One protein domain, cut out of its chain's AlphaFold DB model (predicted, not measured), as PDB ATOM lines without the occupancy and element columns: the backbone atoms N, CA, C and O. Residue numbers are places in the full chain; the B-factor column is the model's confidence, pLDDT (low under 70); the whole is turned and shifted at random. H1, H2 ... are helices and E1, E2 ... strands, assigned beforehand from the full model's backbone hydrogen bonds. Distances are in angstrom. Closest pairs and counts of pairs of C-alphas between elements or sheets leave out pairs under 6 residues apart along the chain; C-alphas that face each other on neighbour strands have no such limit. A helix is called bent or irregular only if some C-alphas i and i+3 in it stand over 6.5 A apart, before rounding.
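AT A GLANCE: This is residues 2 to 135 of the 321 residues of the protein "Sucrose-phosphatase, possible" of Cryptosporidium parvum (UniProt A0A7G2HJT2). A small three-stranded sheet, E1 E2 E3, has H2 over one face, while H1 lies toward one end of the long axis and H3, H4 and H5 lie toward the other. H3 and H4 meet near their first residues as a V, and the long unnamed stretch 104 to 125 leads back from H5 to pair with E3 just before H6. The 134 printed residues hold six named helices and three named strands, in the order H1 E1 H2 E2 E3 H3 H4 H5 H6; the sheet is mixed. The class is mostly helix, though under half of the residues are in named elements. The whole is compact, with a radius of gyration of the C-alphas of 16.2 A, and elongated, spanning 55 by 35 by 24 A.

HOW THE PARTS SIT: Start at H1, residues 2 to 9, which is not on the sheet. E1, residues 18 to 20, is parallel to E2, residues 42 to 45; look for N 44 and O 19, 2.8 A apart. E2 and E3, residues 50 to 53, form an antiparallel hairpin, with N 43 and O 52 at 2.8 A. E1, H2, residues 25 to 34, and E2 make a strand-helix-strand unit, two parallel neighbour strands with a helix between, its crossover right-handed. H2 is on the sheet at a height over the sheet of 11.0 A, over E1 and E2; the C-alphas of Leu 25 and Cys 45 are its closest to E2, at 6.1 A. Residues 61 to 65 of H3, residues 61 to 72, touch residues 78 to 81 of H4, residues 78 to 90, at a steep tilt of 58 degrees; the closest C-alphas are those of Cys 65 and Lys 78, 6.4 A. H5, residues 100 to 103, is close to H4 but not clearly touching, Glu 101 to Glu 79 being 6.7 A between C-alphas. H6, residues 126 to 133, only grazes the sheet; its closest C-alpha to E3 is that of Leu 129, 6.5 A from that of Glu 50. Every O i to N i+4 pair is within hydrogen-bond range in H1, H2 and H3, against 6 of 9 in H4 and 3 of 4 in H6; H5 is too short for one.

IN THESE COORDINATES: Find C-alpha 2 at (99.849, 252.931, 289.437), where H1 begins. H2 is 14.1 A long, H3 16.1 A and H4 19.4 A. H4 and H5 are only just irregular: C-alphas 79 and 82 are 6.7 A apart, and C-alphas 100 and 103 6.6 A. H6 ends at C-alpha 133, (109.835, 247.159, 321.604).

THE WHOLE: The C-alphas farthest apart, of Gln 9 and Glu 98, are 55.1 A apart. The printed part has no cut, and the link from H5 to H6 is long. Confidence is under 70 at residues 83 to 84 and 86 to 108.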
ATOM      1  N   PHE A   2      98.684 253.542 288.742       87.75
ATOM      2  CA  PHE A   2      99.849 252.931 289.437       87.75
ATOM      3  C   PHE A   2      99.951 251.407 289.245       87.75
ATOM      4  O   PHE A   2     100.984 250.927 288.790       87.75
ATOM      5  N   ASN A   3      98.874 250.658 289.518       90.56
ATOM      6  CA  ASN A   3      98.882 249.192 289.400       90.56
ATOM      7  C   ASN A   3      99.300 248.715 288.002       90.56
ATOM      8  O   ASN A   3     100.052 247.756 287.879       90.56
ATOM      9  N   GLU A   4      98.834 249.391 286.952       90.19
ATOM     10  CA  GLU A   4      99.158 249.039 285.566       90.19
ATOM     11  C   GLU A   4     100.633 249.279 285.256       90.19
ATOM     12  O   GLU A   4     101.279 248.408 284.680       90.19
ATOM     13  N   ILE A   5     101.174 250.433 285.664       90.00
ATOM     14  CA  ILE A   5     102.593 250.762 285.487       90.00
ATOM     15  C   ILE A   5     103.453 249.760 286.257       90.00
ATOM     16  O   ILE A   5     104.366 249.173 285.683       90.00
ATOM     17  N   TRP A   6     103.119 249.499 287.524       92.44
ATOM     18  CA  TRP A   6     103.843 248.540 288.353       92.44
ATOM     19  C   TRP A   6     103.883 247.149 287.719       92.44
ATOM     20  O   TRP A   6     104.961 246.579 287.560       92.44
ATOM     21  N   ILE A   7     102.728 246.621 287.298       92.06
ATOM     22  CA  ILE A   7     102.635 245.300 286.662       92.06
ATOM     23  C   ILE A   7     103.435 245.262 285.355       92.06
ATOM     24  O   ILE A   7     104.168 244.308 285.121       92.06
ATOM     25  N   ARG A   8     103.315 246.290 284.505       90.12
ATOM     26  CA  ARG A   8     103.946 246.295 283.177       90.12
ATOM     27  C   ARG A   8     105.455 246.523 283.215       90.12
ATOM     28  O   ARG A   8     106.145 246.000 282.351       90.12
ATOM     29  N   GLN A   9     105.953 247.323 284.157       89.19
ATOM     30  CA  GLN A   9     107.326 247.841 284.108       89.19
ATOM     31  C   GLN A   9     108.222 247.377 285.259       89.19
ATOM     32  O   GLN A   9     109.441 247.428 285.123       89.19
ATOM     33  N   HIS A  10     107.664 246.938 286.391       90.44
ATOM     34  CA  HIS A  10     108.458 246.709 287.606       90.44
ATOM     35  C   HIS A  10     108.292 245.304 288.184       90.44
ATOM     36  O   HIS A  10     109.284 244.676 288.547       90.44
ATOM     37  N   MET A  11     107.067 244.769 288.211       88.75
ATOM     38  CA  MET A  11     106.744 243.491 288.860       88.75
ATOM     39  C   MET A  11     107.627 242.326 288.387       88.75
ATOM     40  O   MET A  11     108.037 241.506 289.201       88.75
ATOM     41  N   PHE A  12     107.948 242.268 287.093       85.81
ATOM     42  CA  PHE A  12     108.744 241.184 286.502       85.81
ATOM     43  C   PHE A  12     110.253 241.475 286.442       85.81
ATOM     44  O   PHE A  12     111.017 240.639 285.975       85.81
ATOM     45  N   ASN A  13     110.693 242.630 286.953       86.25
ATOM     46  CA  ASN A  13     112.089 243.078 286.939       86.25
ATOM     47  C   ASN A  13     112.759 242.936 288.316       86.25
ATOM     48  O   ASN A  13     113.571 243.774 288.702       86.25
ATOM     49  N   ASN A  14     112.368 241.920 289.097       85.50
ATOM     50  CA  ASN A  14     112.810 241.706 290.485       85.50
ATOM     51  C   ASN A  14     112.626 242.932 291.406       85.50
ATOM     52  O   ASN A  14     113.282 243.040 292.442       85.50
ATOM     53  N   SER A  15     111.738 243.864 291.041       92.00
ATOM     54  CA  SER A  15     111.443 245.039 291.862       92.00
ATOM     55  C   SER A  15     110.606 244.641 293.072       92.00
ATOM     56  O   SER A  15     109.757 243.755 292.986       92.00
ATOM     57  N   LYS A  16     110.830 245.327 294.195       94.25
ATOM     58  CA  LYS A  16     110.121 245.091 295.453       94.25
ATOM     59  C   LYS A  16     109.097 246.187 295.714       94.25
ATOM     60  O   LYS A  16     109.439 247.367 295.668       94.25
ATOM     61  N   LEU A  17     107.850 245.802 295.981       96.44
ATOM     62  CA  LEU A  17     106.779 246.735 296.326       96.44
ATOM     63  C   LEU A  17     106.676 246.864 297.842       96.44
ATOM     64  O   LEU A  17     106.363 245.890 298.528       96.44
ATOM     65  N   ILE A  18     106.885 248.076 298.354       97.44
ATOM     66  CA  ILE A  18     106.779 248.374 299.781       97.44
ATOM     67  C   ILE A  18     105.775 249.507 299.979       97.44
ATOM     68  O   ILE A  18     105.945 250.592 299.427       97.44
ATOM     69  N   TYR A  19     104.738 249.275 300.785       98.06
ATOM     70  CA  TYR A  19     103.846 250.351 301.229       98.06
ATOM     71  C   TYR A  19     104.317 250.896 302.573       98.06
ATOM     72  O   TYR A  19     104.550 250.119 303.491       98.06
ATOM     73  N   SER A  20     104.422 252.221 302.710       97.44
ATOM     74  CA  SER A  20     104.836 252.877 303.956       97.44
ATOM     75  C   SER A  20     103.796 253.886 304.428       97.44
ATOM     76  O   SER A  20     103.535 254.891 303.770       97.44
ATOM     77  N   THR A  21     103.164 253.623 305.570       96.25
ATOM     78  CA  THR A  21     101.938 254.309 305.996       96.25
ATOM     79  C   THR A  21     101.956 254.674 307.480       96.25
ATOM     80  O   THR A  21     102.575 254.004 308.304       96.25
ATOM     81  N   GLY A  22     101.241 255.746 307.830       94.06
ATOM     82  CA  GLY A  22     100.912 256.083 309.220       94.06
ATOM     83  C   GLY A  22      99.708 255.315 309.775       94.06
ATOM     84  O   GLY A  22      99.261 255.582 310.881       94.06
ATOM     85  N   ARG A  23      99.138 254.385 309.009       94.25
ATOM     86  CA  ARG A  23      98.056 253.502 309.461       94.25
ATOM     87  C   ARG A  23      98.630 252.321 310.248       94.25
ATOM     88  O   ARG A  23      99.716 251.854 309.911       94.25
ATOM     89  N   ASN A  24      97.899 251.830 311.247       93.50
ATOM     90  CA  ASN A  24      98.144 250.496 311.807       93.50
ATOM     91  C   ASN A  24      97.818 249.414 310.755       93.50
ATOM     92  O   ASN A  24      97.271 249.718 309.688       93.50
ATOM     93  N   LEU A  25      98.133 248.147 311.047       94.12
ATOM     94  CA  LEU A  25      97.903 247.044 310.107       94.12
ATOM     95  C   LEU A  25      96.440 246.960 309.644       94.12
ATOM     96  O   LEU A  25      96.185 246.791 308.453       94.12
ATOM     97  N   LYS A  26      95.474 247.088 310.562       90.69
ATOM     98  CA  LYS A  26      94.043 247.002 310.233       90.69
ATOM     99  C   LYS A  26      93.657 248.063 309.214       90.69
ATOM    100  O   LYS A  26      93.122 247.743 308.156       90.69
ATOM    101  N   ASP A  27      93.950 249.318 309.526       91.94
ATOM    102  CA  ASP A  27      93.580 250.456 308.697       91.94
ATOM    103  C   ASP A  27      94.332 250.428 307.364       91.94
ATOM    104  O   ASP A  27      93.789 250.826 306.332       91.94
ATOM    105  N   PHE A  28      95.565 249.912 307.352       96.56
ATOM    106  CA  PHE A  28      96.292 249.630 306.119       96.56
ATOM    107  C   PHE A  28      95.565 248.592 305.259       96.56
ATOM    108  O   PHE A  28      95.387 248.835 304.069       96.56
ATOM    109  N   LEU A  29      95.104 247.474 305.827       95.75
ATOM    110  CA  LEU A  29      94.375 246.445 305.080       95.75
ATOM    111  C   LEU A  29      93.014 246.953 304.578       95.75
ATOM    112  O   LEU A  29      92.655 246.697 303.428       95.75
ATOM    113  N   LEU A  30      92.287 247.736 305.379       93.25
ATOM    114  CA  LEU A  30      91.050 248.395 304.940       93.25
ATOM    115  C   LEU A  30      91.313 249.352 303.769       93.25
ATOM    116  O   LEU A  30      90.633 249.284 302.743       93.25
ATOM    117  N   ALA A  31      92.350 250.187 303.871       94.69
ATOM    118  CA  ALA A  31      92.762 251.070 302.785       94.69
ATOM    119  C   ALA A  31      93.215 250.272 301.550       94.69
ATOM    120  O   ALA A  31      92.863 250.614 300.423       94.69
ATOM    121  N   ALA A  32      93.945 249.173 301.741       96.31
ATOM    122  CA  ALA A  32      94.401 248.317 300.658       96.31
ATOM    123  C   ALA A  32      93.237 247.718 299.868       96.31
ATOM    124  O   ALA A  32      93.288 247.656 298.639       96.31
ATOM    125  N   LYS A  33      92.159 247.329 300.555       94.62
ATOM    126  CA  LYS A  33      90.912 246.922 299.911       94.62
ATOM    127  C   LYS A  33      90.242 248.084 299.187       94.62
ATOM    128  O   LYS A  33      89.913 247.937 298.012       94.62
ATOM    129  N   GLN A  34      90.044 249.207 299.877       94.62
ATOM    130  CA  GLN A  34      89.343 250.381 299.353       94.62
ATOM    131  C   GLN A  34      89.995 250.913 298.071       94.62
ATOM    132  O   GLN A  34      89.299 251.221 297.107       94.62
ATOM    133  N   PHE A  35      91.326 250.988 298.047       93.25
ATOM    134  CA  PHE A  35      92.099 251.513 296.920       93.25
ATOM    135  C   PHE A  35      92.596 250.426 295.958       93.25
ATOM    136  O   PHE A  35      93.363 250.728 295.046       93.25
ATOM    137  N   ASN A  36      92.160 249.172 296.140       94.12
ATOM    138  CA  ASN A  36      92.560 248.023 295.323       94.12
ATOM    139  C   ASN A  36      94.090 247.919 295.150       94.12
ATOM    140  O   ASN A  36      94.607 247.789 294.035       94.12
ATOM    141  N   LEU A  37      94.821 248.030 296.261       95.69
ATOM    142  CA  LEU A  37      96.277 247.954 296.272       95.69
ATOM    143  C   LEU A  37      96.749 246.540 295.916       95.69
ATOM    144  O   LEU A  37      96.136 245.534 296.296       95.69
ATOM    145  N   LEU A  38      97.864 246.468 295.188       96.38
ATOM    146  CA  LEU A  38      98.533 245.205 294.887       96.38
ATOM    147  C   LEU A  38      99.082 244.583 296.176       96.38
ATOM    148  O   LEU A  38      99.275 245.270 297.175       96.38
ATOM    149  N   ARG A  39      99.339 243.274 296.161       96.25
ATOM    150  CA  ARG A  39     100.041 242.627 297.273       96.25
ATOM    151  C   ARG A  39     101.477 243.162 297.323       96.25
ATOM    152  O   ARG A  39     102.172 243.017 296.316       96.25
ATOM    153  N   PRO A  40     101.923 243.759 298.438       97.25
ATOM    154  CA  PRO A  40     103.309 244.176 298.572       97.25
ATOM    155  C   PRO A  40     104.212 243.002 298.969       97.25
ATOM    156  O   PRO A  40     103.734 241.990 299.489       97.25
ATOM    157  N   ASP A  41     105.519 243.172 298.782       96.38
ATOM    158  CA  ASP A  41     106.523 242.343 299.450       96.38
ATOM    159  C   ASP A  41     106.545 242.666 300.951       96.38
ATOM    160  O   ASP A  41     106.494 241.754 301.775       96.38
ATOM    161  N   TYR A  42     106.526 243.964 301.296       98.12
ATOM    162  CA  TYR A  42     106.492 244.438 302.681       98.12
ATOM    163  C   TYR A  42     105.522 245.608 302.895       98.12
ATOM    164  O   TYR A  42     105.317 246.451 302.020       98.12
ATOM    165  N   ALA A  43     104.955 245.712 304.093       98.50
ATOM    166  CA  ALA A  43     104.209 246.884 304.541       98.50
ATOM    167  C   ALA A  43     104.829 247.449 305.819       98.50
ATOM    168  O   ALA A  43     104.921 246.762 306.830       98.50
ATOM    169  N   ILE A  44     105.218 248.717 305.774       98.44
ATOM    170  CA  ILE A  44     105.691 249.506 306.905       98.44
ATOM    171  C   ILE A  44     104.481 250.263 307.469       98.44
ATOM    172  O   ILE A  44     103.937 251.152 306.811       98.44
ATOM    173  N   CYS A  45     104.049 249.908 308.676       97.75
ATOM    174  CA  CYS A  45     102.878 250.476 309.348       97.75
ATOM    175  C   CYS A  45     103.283 251.342 310.550       97.75
ATOM    176  O   CYS A  45     104.447 251.357 310.961       97.75
ATOM    177  N   GLY A  46     102.331 252.114 311.083       95.44
ATOM    178  CA  GLY A  46     102.533 252.926 312.288       95.44
ATOM    179  C   GLY A  46     103.657 253.957 312.155       95.44
ATOM    180  O   GLY A  46     104.375 254.231 313.108       95.44
ATOM    181  N   VAL A  47     103.862 254.516 310.955       96.38
ATOM    182  CA  VAL A  47     104.975 255.443 310.665       96.38
ATOM    183  C   VAL A  47     106.350 254.787 310.872       96.38
ATOM    184  O   VAL A  47     107.328 255.440 311.222       96.38
ATOM    185  N   GLY A  48     106.462 253.485 310.611       96.88
ATOM    186  CA  GLY A  48     107.726 252.758 310.723       96.88
ATOM    187  C   GLY A  48     107.911 251.998 312.022       96.88
ATOM    188  O   GLY A  48     108.990 251.482 312.251       96.88
ATOM    189  N   THR A  49     106.899 251.885 312.873       96.38
ATOM    190  CA  THR A  49     107.014 251.106 314.113       96.38
ATOM    191  C   THR A  49     106.828 249.613 313.887       96.38
ATOM    192  O   THR A  49     107.248 248.805 314.706       96.38
ATOM    193  N   GLU A  50     106.233 249.229 312.762       96.62
ATOM    194  CA  GLU A  50     105.952 247.838 312.435       96.62
ATOM    195  C   GLU A  50     106.242 247.574 310.961       96.62
ATOM    196  O   GLU A  50     106.024 248.435 310.104       96.62
ATOM    197  N   ILE A  51     106.717 246.368 310.663       98.06
ATOM    198  CA  ILE A  51     106.983 245.903 309.303       98.06
ATOM    199  C   ILE A  51     106.350 244.530 309.164       98.06
ATOM    200  O   ILE A  51     106.526 243.688 310.041       98.06
ATOM    201  N   TYR A  52     105.638 244.310 308.068       97.94
ATOM    202  CA  TYR A  52     104.943 243.068 307.765       97.94
ATOM    203  C   TYR A  52     105.370 242.530 306.406       97.94
ATOM    204  O   TYR A  52     105.458 243.299 305.454       97.94
ATOM    205  N   GLU A  53     105.574 241.223 306.305       97.19
ATOM    206  CA  GLU A  53     105.673 240.472 305.057       97.19
ATOM    207  C   GLU A  53     104.386 239.672 304.800       97.19
ATOM    208  O   GLU A  53     103.569 239.447 305.697       97.19
ATOM    209  N   PHE A  54     104.193 239.226 303.560       96.62
ATOM    210  CA  PHE A  54     102.983 238.511 303.153       96.62
ATOM    211  C   PHE A  54     103.375 237.259 302.363       96.62
ATOM    212  O   PHE A  54     103.497 237.358 301.145       96.62
ATOM    213  N   PRO A  55     103.567 236.076 302.982       94.38
ATOM    214  CA  PRO A  55     104.086 234.872 302.310       94.38
ATOM    215  C   PRO A  55     103.023 233.998 301.610       94.38
ATOM    216  O   PRO A  55     103.323 232.899 301.156       94.38
ATOM    217  N   ASN A  56     101.778 234.468 301.458       90.62
ATOM    218  CA  ASN A  56     100.629 233.686 300.951       90.62
ATOM    219  C   ASN A  56     100.205 232.521 301.857       90.62
ATOM    220  O   ASN A  56      99.597 231.558 301.391       90.62
ATOM    221  N   LYS A  57     100.543 232.588 303.141       93.25
ATOM    222  CA  LYS A  57     100.258 231.540 304.114       93.25
ATOM    223  C   LYS A  57      99.843 232.171 305.436       93.25
ATOM    224  O   LYS A  57     100.375 233.210 305.818       93.25
ATOM    225  N   GLU A  58      98.909 231.531 306.128       90.81
ATOM    226  CA  GLU A  58      98.542 231.910 307.492       90.81
ATOM    227  C   GLU A  58      99.675 231.574 308.467       90.81
ATOM    228  O   GLU A  58     100.297 230.509 308.396       90.81
ATOM    229  N   MET A  59      99.933 232.491 309.391       90.56
ATOM    230  CA  MET A  59     100.765 232.243 310.557       90.56
ATOM    231  C   MET A  59     100.103 231.189 311.447       90.56
ATOM    232  O   MET A  59      98.879 231.152 311.581       90.56
ATOM    233  N   ASN A  60     100.916 230.350 312.089       89.44
ATOM    234  CA  ASN A  60     100.414 229.444 313.113       89.44
ATOM    235  C   ASN A  60      99.794 230.252 314.272       89.44
ATOM    236  O   ASN A  60     100.401 231.204 314.763       89.44
ATOM    237  N   LEU A  61      98.595 229.859 314.714       84.94
ATOM    238  CA  LEU A  61      97.870 230.549 315.786       84.94
ATOM    239  C   LEU A  61      98.665 230.624 317.090       84.94
ATOM    240  O   LEU A  61      98.625 231.640 317.763       84.94
ATOM    241  N   GLU A  62      99.417 229.584 317.432       86.50
ATOM    242  CA  GLU A  62     100.256 229.550 318.631       86.50
ATOM    243  C   GLU A  62     101.382 230.577 318.564       86.50
ATOM    244  O   GLU A  62     101.595 231.336 319.507       86.50
ATOM    245  N   THR A  63     102.040 230.675 317.407       89.00
ATOM    246  CA  THR A  63     103.026 231.724 317.144       89.00
ATOM    247  C   THR A  63     102.389 233.105 317.269       89.00
ATOM    248  O   THR A  63     102.967 233.992 317.893       89.00
ATOM    249  N   PHE A  64     101.181 233.293 316.730       87.38
ATOM    250  CA  PHE A  64     100.464 234.562 316.840       87.38
ATOM    251  C   PHE A  64     100.112 234.904 318.296       87.38
ATOM    252  O   PHE A  64     100.400 236.013 318.744       87.38
ATOM    253  N   CYS A  65      99.557 233.954 319.055       85.62
ATOM    254  CA  CYS A  65      99.262 234.098 320.483       85.62
ATOM    255  C   CYS A  65     100.514 234.474 321.278       85.62
ATOM    256  O   CYS A  65     100.482 235.432 322.048       85.62
ATOM    257  N   GLN A  66     101.640 233.791 321.059       87.44
ATOM    258  CA  GLN A  66     102.888 234.088 321.760       87.44
ATOM    259  C   GLN A  66     103.376 235.514 321.477       87.44
ATOM    260  O   GLN A  66     103.795 236.234 322.385       87.44
ATOM    261  N   ARG A  67     103.301 235.946 320.215       85.19
ATOM    262  CA  ARG A  67     103.684 237.305 319.809       85.19
ATOM    263  C   ARG A  67     102.789 238.348 320.455       85.19
ATOM    264  O   ARG A  67     103.290 239.296 321.048       85.19
ATOM    265  N   LEU A  68     101.478 238.149 320.365       82.88
ATOM    266  CA  LEU A  68     100.504 239.049 320.959       82.88
ATOM    267  C   LEU A  68     100.693 239.144 322.475       82.88
ATOM    268  O   LEU A  68     100.650 240.240 323.032       82.88
ATOM    269  N   SER A  69     100.985 238.011 323.115       84.44
ATOM    270  CA  SER A  69     101.279 237.952 324.545       84.44
ATOM    271  C   SER A  69     102.482 238.821 324.915       84.44
ATOM    272  O   SER A  69     102.423 239.605 325.861       84.44
ATOM    273  N   ASN A  70     103.552 238.740 324.118       83.12
ATOM    274  CA  ASN A  70     104.750 239.559 324.296       83.12
ATOM    275  C   ASN A  70     104.479 241.055 324.070       83.12
ATOM    276  O   ASN A  70     105.076 241.886 324.747       83.12
ATOM    277  N   THR A  71     103.601 241.403 323.126       79.75
ATOM    278  CA  THR A  71     103.248 242.797 322.818       79.75
ATOM    279  C   THR A  71     102.356 243.423 323.890       79.75
ATOM    280  O   THR A  71     102.584 244.564 324.277       79.75
ATOM    281  N   ILE A  72     101.346 242.698 324.381       76.38
ATOM    282  CA  ILE A  72     100.410 243.203 325.402       76.38
ATOM    283  C   ILE A  72     101.008 243.091 326.817       76.38
ATOM    284  O   ILE A  72     100.579 243.804 327.721       76.38
ATOM    285  N   GLY A  73     101.992 242.212 327.029       78.62
ATOM    286  CA  GLY A  73     102.598 241.974 328.342       78.62
ATOM    287  C   GLY A  73     101.775 241.047 329.245       78.62
ATOM    288  O   GLY A  73     101.940 241.071 330.462       78.62
ATOM    289  N   ARG A  74     100.882 240.229 328.671       83.00
ATOM    290  CA  ARG A  74     100.124 239.182 329.378       83.00
ATOM    291  C   ARG A  74      99.982 237.949 328.498       83.00
ATOM    292  O   ARG A  74      99.996 238.084 327.283       83.00
ATOM    293  N   ASN A  75      99.768 236.779 329.089       85.62
ATOM    294  CA  ASN A  75      99.465 235.580 328.310       85.62
ATOM    295  C   ASN A  75      98.126 235.738 327.566       85.62
ATOM    296  O   ASN A  75      97.157 236.220 328.156       85.62
ATOM    297  N   VAL A  76      98.087 235.345 326.293       82.56
ATOM    298  CA  VAL A  76      96.895 235.328 325.436       82.56
ATOM    299  C   VAL A  76      96.713 233.918 324.885       82.56
ATOM    300  O   VAL A  76      97.588 233.410 324.183       82.56
ATOM    301  N   THR A  77      95.579 233.284 325.188       83.06
ATOM    302  CA  THR A  77      95.285 231.917 324.727       83.06
ATOM    303  C   THR A  77      94.724 231.893 323.298       83.06
ATOM    304  O   THR A  77      94.450 232.940 322.700       83.06
ATOM    305  N   LYS A  78      94.566 230.695 322.714       80.81
ATOM    306  CA  LYS A  78      93.976 230.524 321.371       80.81
ATOM    307  C   LYS A  78      92.486 230.886 321.372       80.81
ATOM    308  O   LYS A  78      91.997 231.449 320.396       80.81
ATOM    309  N   GLU A  79      91.805 230.608 322.477       75.06
ATOM    310  CA  GLU A  79      90.387 230.888 322.715       75.06
ATOM    311  C   GLU A  79      90.155 232.402 322.829       75.06
ATOM    312  O   GLU A  79      89.264 232.953 322.185       75.06
ATOM    313  N   GLU A  80      91.023 233.106 323.564       73.31
ATOM    314  CA  GLU A  80      90.947 234.564 323.704       73.31
ATOM    315  C   GLU A  80      91.291 235.313 322.414       73.31
ATOM    316  O   GLU A  80      90.765 236.401 322.169       73.31
ATOM    317  N   LEU A  81      92.193 234.764 321.593       76.69
ATOM    318  CA  LEU A  81      92.783 235.465 320.456       76.69
ATOM    319  C   LEU A  81      91.731 236.058 319.517       76.69
ATOM    320  O   LEU A  81      91.800 237.232 319.162       76.69
ATOM    321  N   PHE A  82      90.766 235.257 319.085       70.31
ATOM    322  CA  PHE A  82      89.807 235.708 318.082       70.31
ATOM    323  C   PHE A  82      88.791 236.692 318.643       70.31
ATOM    324  O   PHE A  82      88.411 237.639 317.952       70.31
ATOM    325  N   SER A  83      88.417 236.517 319.909       69.19
ATOM    326  CA  SER A  83      87.662 237.520 320.646       69.19
ATOM    327  C   SER A  83      88.445 238.833 320.687       69.19
ATOM    328  O   SER A  83      87.909 239.869 320.308       69.19
ATOM    329  N   LEU A  84      89.743 238.819 321.006       69.25
ATOM    330  CA  LEU A  84      90.570 240.030 320.978       69.25
ATOM    331  C   LEU A  84      90.643 240.659 319.580       69.25
ATOM    332  O   LEU A  84      90.392 241.856 319.453       69.25
ATOM    333  N   LEU A  85      90.899 239.864 318.535       70.19
ATOM    334  CA  LEU A  85      90.962 240.339 317.146       70.19
ATOM    335  C   LEU A  85      89.654 241.029 316.723       70.19
ATOM    336  O   LEU A  85      89.693 242.091 316.106       70.19
ATOM    337  N   ARG A  86      88.499 240.459 317.091       65.94
ATOM    338  CA  ARG A  86      87.174 240.989 316.740       65.94
ATOM    339  C   ARG A  86      86.736 242.160 317.622       65.94
ATOM    340  O   ARG A  86      86.218 243.146 317.110       65.94
ATOM    341  N   PHE A  87      86.896 242.073 318.940       60.38
ATOM    342  CA  PHE A  87      86.356 243.061 319.883       60.38
ATOM    343  C   PHE A  87      87.247 244.296 320.019       60.38
ATOM    344  O   PHE A  87      86.730 245.413 320.065       60.38
ATOM    345  N   GLN A  88      88.578 244.152 319.937       61.31
ATOM    346  CA  GLN A  88      89.469 245.318 319.829       61.31
ATOM    347  C   GLN A  88      89.310 246.048 318.489       61.31
ATOM    348  O   GLN A  88      89.770 247.183 318.345       61.31
ATOM    349  N   ASP A  89      88.619 245.440 317.522       56.16
ATOM    350  CA  ASP A  89      88.181 246.096 316.295       56.16
ATOM    351  C   ASP A  89      86.881 246.887 316.417       56.16
ATOM    352  O   ASP A  89      86.702 247.821 315.631       56.16
ATOM    353  N   MET A  90      86.020 246.535 317.375       52.62
ATOM    354  CA  MET A  90      84.700 247.142 317.587       52.62
ATOM    355  C   MET A  90      84.683 248.179 318.723       52.62
ATOM    356  O   MET A  90      83.677 248.852 318.908       52.62
ATOM    357  N   GLY A  91      85.802 248.365 319.433       43.41
ATOM    358  CA  GLY A  91      86.019 249.506 320.332       43.41
ATOM    359  C   GLY A  91      85.659 249.293 321.806       43.41
ATOM    360  O   GLY A  91      85.828 250.225 322.588       43.41
ATOM    361  N   GLU A  92      85.243 248.094 322.218       42.69
ATOM    362  CA  GLU A  92      84.876 247.796 323.610       42.69
ATOM    363  C   GLU A  92      85.891 246.863 324.296       42.69
ATOM    364  O   GLU A  92      86.422 245.923 323.701       42.69
ATOM    365  N   ARG A  93      86.184 247.139 325.576       44.59
ATOM    366  CA  ARG A  93      86.917 246.238 326.484       44.59
ATOM    367  C   ARG A  93      85.903 245.272 327.099       44.59
ATOM    368  O   ARG A  93      84.831 245.724 327.481       44.59
ATOM    369  N   VAL A  94      86.248 243.995 327.272       49.00
ATOM    370  CA  VAL A  94      85.336 243.019 327.895       49.00
ATOM    371  C   VAL A  94      86.016 242.286 329.054       49.00
ATOM    372  O   VAL A  94      87.128 241.780 328.906       49.00
ATOM    373  N   GLU A  95      85.325 242.251 330.198       42.94
ATOM    374  CA  GLU A  95      85.466 241.223 331.236       42.94
ATOM    375  C   GLU A  95      84.827 239.927 330.721       42.94
ATOM    376  O   GLU A  95      83.652 239.905 330.356       42.94
ATOM    377  N   THR A  96      85.607 238.853 330.653       41.88
ATOM    378  CA  THR A  96      85.200 237.560 330.087       41.88
ATOM    379  C   THR A  96      84.110 236.878 330.923       41.88
ATOM    380  O   THR A  96      84.266 236.747 332.138       41.88
ATOM    381  N   LYS A  97      83.044 236.381 330.279       41.09
ATOM    382  CA  LYS A  97      82.081 235.424 330.860       41.09
ATOM    383  C   LYS A  97      82.137 234.091 330.103       41.09
ATOM    384  O   LYS A  97      82.403 234.080 328.906       41.09
ATOM    385  N   GLU A  98      81.898 232.987 330.813       37.56
ATOM    386  CA  GLU A  98      81.881 231.619 330.268       37.56
ATOM    387  C   GLU A  98      80.824 231.450 329.161       37.56
ATOM    388  O   GLU A  98      79.670 231.843 329.340       37.56
ATOM    389  N   GLY A  99      81.214 230.828 328.039       48.78
ATOM    390  CA  GLY A  99      80.296 230.395 326.973       48.78
ATOM    391  C   GLY A  99      80.564 230.933 325.558       48.78
ATOM    392  O   GLY A  99      79.884 230.513 324.626       48.78
ATOM    393  N   ASP A 100      81.554 231.807 325.352       47.12
ATOM    394  CA  ASP A 100      81.860 232.402 324.030       47.12
ATOM    395  C   ASP A 100      82.674 231.492 323.074       47.12
ATOM    396  O   ASP A 100      83.024 231.895 321.960       47.12
ATOM    397  N   GLU A 101      82.964 230.247 323.469       47.97
ATOM    398  CA  GLU A 101      83.867 229.330 322.753       47.97
ATOM    399  C   GLU A 101      83.361 228.899 321.359       47.97
ATOM    400  O   GLU A 101      84.161 228.562 320.484       47.97
ATOM    401  N   GLU A 102      82.052 228.957 321.087       44.19
ATOM    402  CA  GLU A 102      81.462 228.308 319.901       44.19
ATOM    403  C   GLU A 102      81.312 229.198 318.644       44.19
ATOM    404  O   GLU A 102      80.875 228.724 317.593       44.19
ATOM    405  N   LYS A 103      81.701 230.483 318.677       46.53
ATOM    406  CA  LYS A 103      81.647 231.382 317.493       46.53
ATOM    407  C   LYS A 103      82.946 232.126 317.220       46.53
ATOM    408  O   LYS A 103      82.974 233.319 316.921       46.53
ATOM    409  N   VAL A 104      84.033 231.376 317.224       50.12
ATOM    410  CA  VAL A 104      85.347 231.850 316.812       50.12
ATOM    411  C   VAL A 104      85.525 231.613 315.308       50.12
ATOM    412  O   VAL A 104      86.201 230.701 314.836       50.12
ATOM    413  N   THR A 105      84.850 232.425 314.495       50.75
ATOM    414  CA  THR A 105      85.133 232.453 313.056       50.75
ATOM    415  C   THR A 105      86.517 233.061 312.861       50.75
ATOM    416  O   THR A 105      86.783 234.122 313.426       50.75
ATOM    417  N   LYS A 106      87.376 232.410 312.055       56.94
ATOM    418  CA  LYS A 106      88.662 232.945 311.561       56.94
ATOM    419  C   LYS A 106      88.538 234.464 311.359       56.94
ATOM    420  O   LYS A 106      87.503 234.852 310.827       56.94
ATOM    421  N   ASP A 107      89.540 235.276 311.734       65.81
ATOM    422  CA  ASP A 107      89.641 236.759 311.576       65.81
ATOM    423  C   ASP A 107      89.562 237.230 310.100       65.81
ATOM    424  O   ASP A 107      90.307 238.074 309.615       65.81
ATOM    425  N   VAL A 108      88.697 236.597 309.320       67.75
ATOM    426  CA  VAL A 108      88.423 236.832 307.926       67.75
ATOM    427  C   VAL A 108      87.525 238.042 307.876       67.75
ATOM    428  O   VAL A 108      86.346 237.985 308.225       67.75
ATOM    429  N   ASN A 109      88.098 239.139 307.411       77.56
ATOM    430  CA  ASN A 109      87.364 240.367 307.223       77.56
ATOM    431  C   ASN A 109      87.085 240.537 305.720       77.56
ATOM    432  O   ASN A 109      88.028 240.678 304.937       77.56
ATOM    433  N   PRO A 110      85.818 240.542 305.265       82.44
ATOM    434  CA  PRO A 110      85.503 240.734 303.846       82.44
ATOM    435  C   PRO A 110      85.968 242.104 303.316       82.44
ATOM    436  O   PRO A 110      86.119 242.284 302.099       82.44
ATOM    437  N   MET A 111      86.223 243.055 304.222       86.19
ATOM    438  CA  MET A 111      86.782 244.376 303.939       86.19
ATOM    439  C   MET A 111      88.314 244.379 303.836       86.19
ATOM    440  O   MET A 111      88.893 245.431 303.599       86.19
ATOM    441  N   PHE A 112      88.990 243.234 303.965       92.12
ATOM    442  CA  PHE A 112      90.419 243.102 303.674       92.12
ATOM    443  C   PHE A 112      90.671 242.683 302.211       92.12
ATOM    444  O   PHE A 112      89.772 242.171 301.519       92.12
ATOM    445  N   PRO A 113      91.875 242.952 301.665       94.62
ATOM    446  CA  PRO A 113      92.207 242.616 300.289       94.62
ATOM    447  C   PRO A 113      92.259 241.099 300.080       94.62
ATOM    448  O   PRO A 113      92.588 240.330 300.975       94.62
ATOM    449  N   ARG A 114      91.992 240.639 298.850       92.88
ATOM    450  CA  ARG A 114      91.956 239.194 298.533       92.88
ATOM    451  C   ARG A 114      93.262 238.462 298.872       92.88
ATOM    452  O   ARG A 114      93.223 237.272 299.169       92.88
ATOM    453  N   TRP A 115      94.387 239.172 298.807       94.44
ATOM    454  CA  TRP A 115      95.723 238.655 299.091       94.44
ATOM    455  C   TRP A 115      96.077 238.599 300.589       94.44
ATOM    456  O   TRP A 115      97.088 237.999 300.935       94.44
ATOM    457  N   CYS A 116      95.256 239.178 301.470       94.06
ATOM    458  CA  CYS A 116      95.391 239.096 302.924       94.06
ATOM    459  C   CYS A 116      93.987 239.014 303.528       94.06
ATOM    460  O   CYS A 116      93.349 240.027 303.784       94.06
ATOM    461  N   LYS A 117      93.465 237.794 303.684       87.69
ATOM    462  CA  LYS A 117      92.068 237.586 304.105       87.69
ATOM    463  C   LYS A 117      91.847 237.859 305.593       87.69
ATOM    464  O   LYS A 117      90.726 238.158 305.982       87.69
ATOM    465  N   SER A 118      92.901 237.743 306.396       88.31
ATOM    466  CA  SER A 118      92.930 237.953 307.845       88.31
ATOM    467  C   SER A 118      94.310 238.449 308.267       88.31
ATOM    468  O   SER A 118      95.272 238.303 307.505       88.31
ATOM    469  N   ARG A 119      94.452 238.964 309.495       87.81
ATOM    470  CA  ARG A 119      95.761 239.409 310.012       87.81
ATOM    471  C   ARG A 119      96.806 238.296 310.065       87.81
ATOM    472  O   ARG A 119      97.991 238.585 309.988       87.81
ATOM    473  N   LEU A 120      96.388 237.030 310.105       88.94
ATOM    474  CA  LEU A 120      97.294 235.876 310.083       88.94
ATOM    475  C   LEU A 120      98.097 235.765 308.775       88.94
ATOM    476  O   LEU A 120      99.115 235.081 308.748       88.94
ATOM    477  N   PHE A 121      97.670 236.421 307.691       93.00
ATOM    478  CA  PHE A 121      98.439 236.493 306.441       93.00
ATOM    479  C   PHE A 121      99.500 237.603 306.438       93.00
ATOM    480  O   PHE A 121     100.321 237.637 305.521       93.00
ATOM    481  N   ALA A 122      99.483 238.501 307.428       94.88
ATOM    482  CA  ALA A 122     100.459 239.569 307.605       94.88
ATOM    483  C   ALA A 122     101.460 239.149 308.683       94.88
ATOM    484  O   ALA A 122     101.159 239.167 309.875       94.88
ATOM    485  N   TRP A 123     102.647 238.724 308.266       95.12
ATOM    486  CA  TRP A 123     103.670 238.218 309.172       95.12
ATOM    487  C   TRP A 123     104.566 239.374 309.593       95.12
ATOM    488  O   TRP A 123     105.247 239.941 308.744       95.12
ATOM    489  N   PRO A 124     104.570 239.789 310.865       94.38
ATOM    490  CA  PRO A 124     105.431 240.877 311.277       94.38
ATOM    491  C   PRO A 124     106.896 240.430 311.296       94.38
ATOM    492  O   PRO A 124     107.221 239.316 311.714       94.38
ATOM    493  N   VAL A 125     107.787 241.323 310.878       95.81
ATOM    494  CA  VAL A 125     109.230 241.087 310.841       95.81
ATOM    495  C   VAL A 125     109.788 241.177 312.260       95.81
ATOM    496  O   VAL A 125     109.991 242.266 312.798       95.81
ATOM    497  N   ASP A 126     110.035 240.019 312.874       91.81
ATOM    498  CA  ASP A 126     110.377 239.912 314.299       91.81
ATOM    499  C   ASP A 126     111.638 240.676 314.679       91.81
ATOM    500  O   ASP A 126     111.623 241.433 315.648       91.81
ATOM    501  N   LYS A 127     112.693 240.579 313.864       93.81
ATOM    502  CA  LYS A 127     113.934 241.339 314.063       93.81
ATOM    503  C   LYS A 127     113.685 242.850 314.226       93.81
ATOM    504  O   LYS A 127     114.298 243.480 315.081       93.81
ATOM    505  N   TRP A 128     112.769 243.429 313.441       95.44
ATOM    506  CA  TRP A 128     112.418 244.850 313.558       95.44
ATOM    507  C   TRP A 128     111.662 245.135 314.853       95.44
ATOM    508  O   TRP A 128     112.001 246.059 315.592       95.44
ATOM    509  N   LEU A 129     110.660 244.309 315.163       91.81
ATOM    510  CA  LEU A 129     109.878 244.454 316.388       91.81
ATOM    511  C   LEU A 129     110.746 244.359 317.645       91.81
ATOM    512  O   LEU A 129     110.493 245.069 318.616       91.81
ATOM    513  N   GLU A 130     111.787 243.527 317.639       90.88
ATOM    514  CA  GLU A 130     112.720 243.416 318.759       90.88
ATOM    515  C   GLU A 130     113.524 244.690 319.020       90.88
ATOM    516  O   GLU A 130     113.836 244.975 320.181       90.88
ATOM    517  N   ILE A 131     113.840 245.454 317.972       92.69
ATOM    518  CA  ILE A 131     114.497 246.762 318.074       92.69
ATOM    519  C   ILE A 131     113.506 247.781 318.646       92.69
ATOM    520  O   ILE A 131     113.809 248.482 319.613       92.69
ATOM    521  N   ILE A 132     112.298 247.823 318.081       93.31
ATOM    522  CA  ILE A 132     111.274 248.812 318.422       93.31
ATOM    523  C   ILE A 132     110.749 248.637 319.852       93.31
ATOM    524  O   ILE A 132     110.681 249.606 320.606       93.31
ATOM    525  N   ARG A 133     110.444 247.408 320.284       88.56
ATOM    526  CA  ARG A 133     109.835 247.159 321.604       88.56
ATOM    527  C   ARG A 133     110.717 247.558 322.790       88.56
ATOM    528  O   ARG A 133     110.204 247.801 323.873       88.56
ATOM    529  N   LYS A 134     112.041 247.601 322.609       87.00
ATOM    530  CA  LYS A 134     113.000 247.924 323.683       87.00
ATOM    531  C   LYS A 134     113.042 249.413 324.024       87.00
ATOM    532  O   LYS A 134     113.638 249.784 325.028       87.00
ATOM    533  N   THR A 135     112.455 250.255 323.179       83.81
ATOM    534  CA  THR A 135     112.663 251.709 323.203       83.81
ATOM    535  C   THR A 135     111.362 252.487 323.391       83.81
ATOM    536  O   THR A 135     111.346 253.712 323.282       83.81
TER     537      THR A 135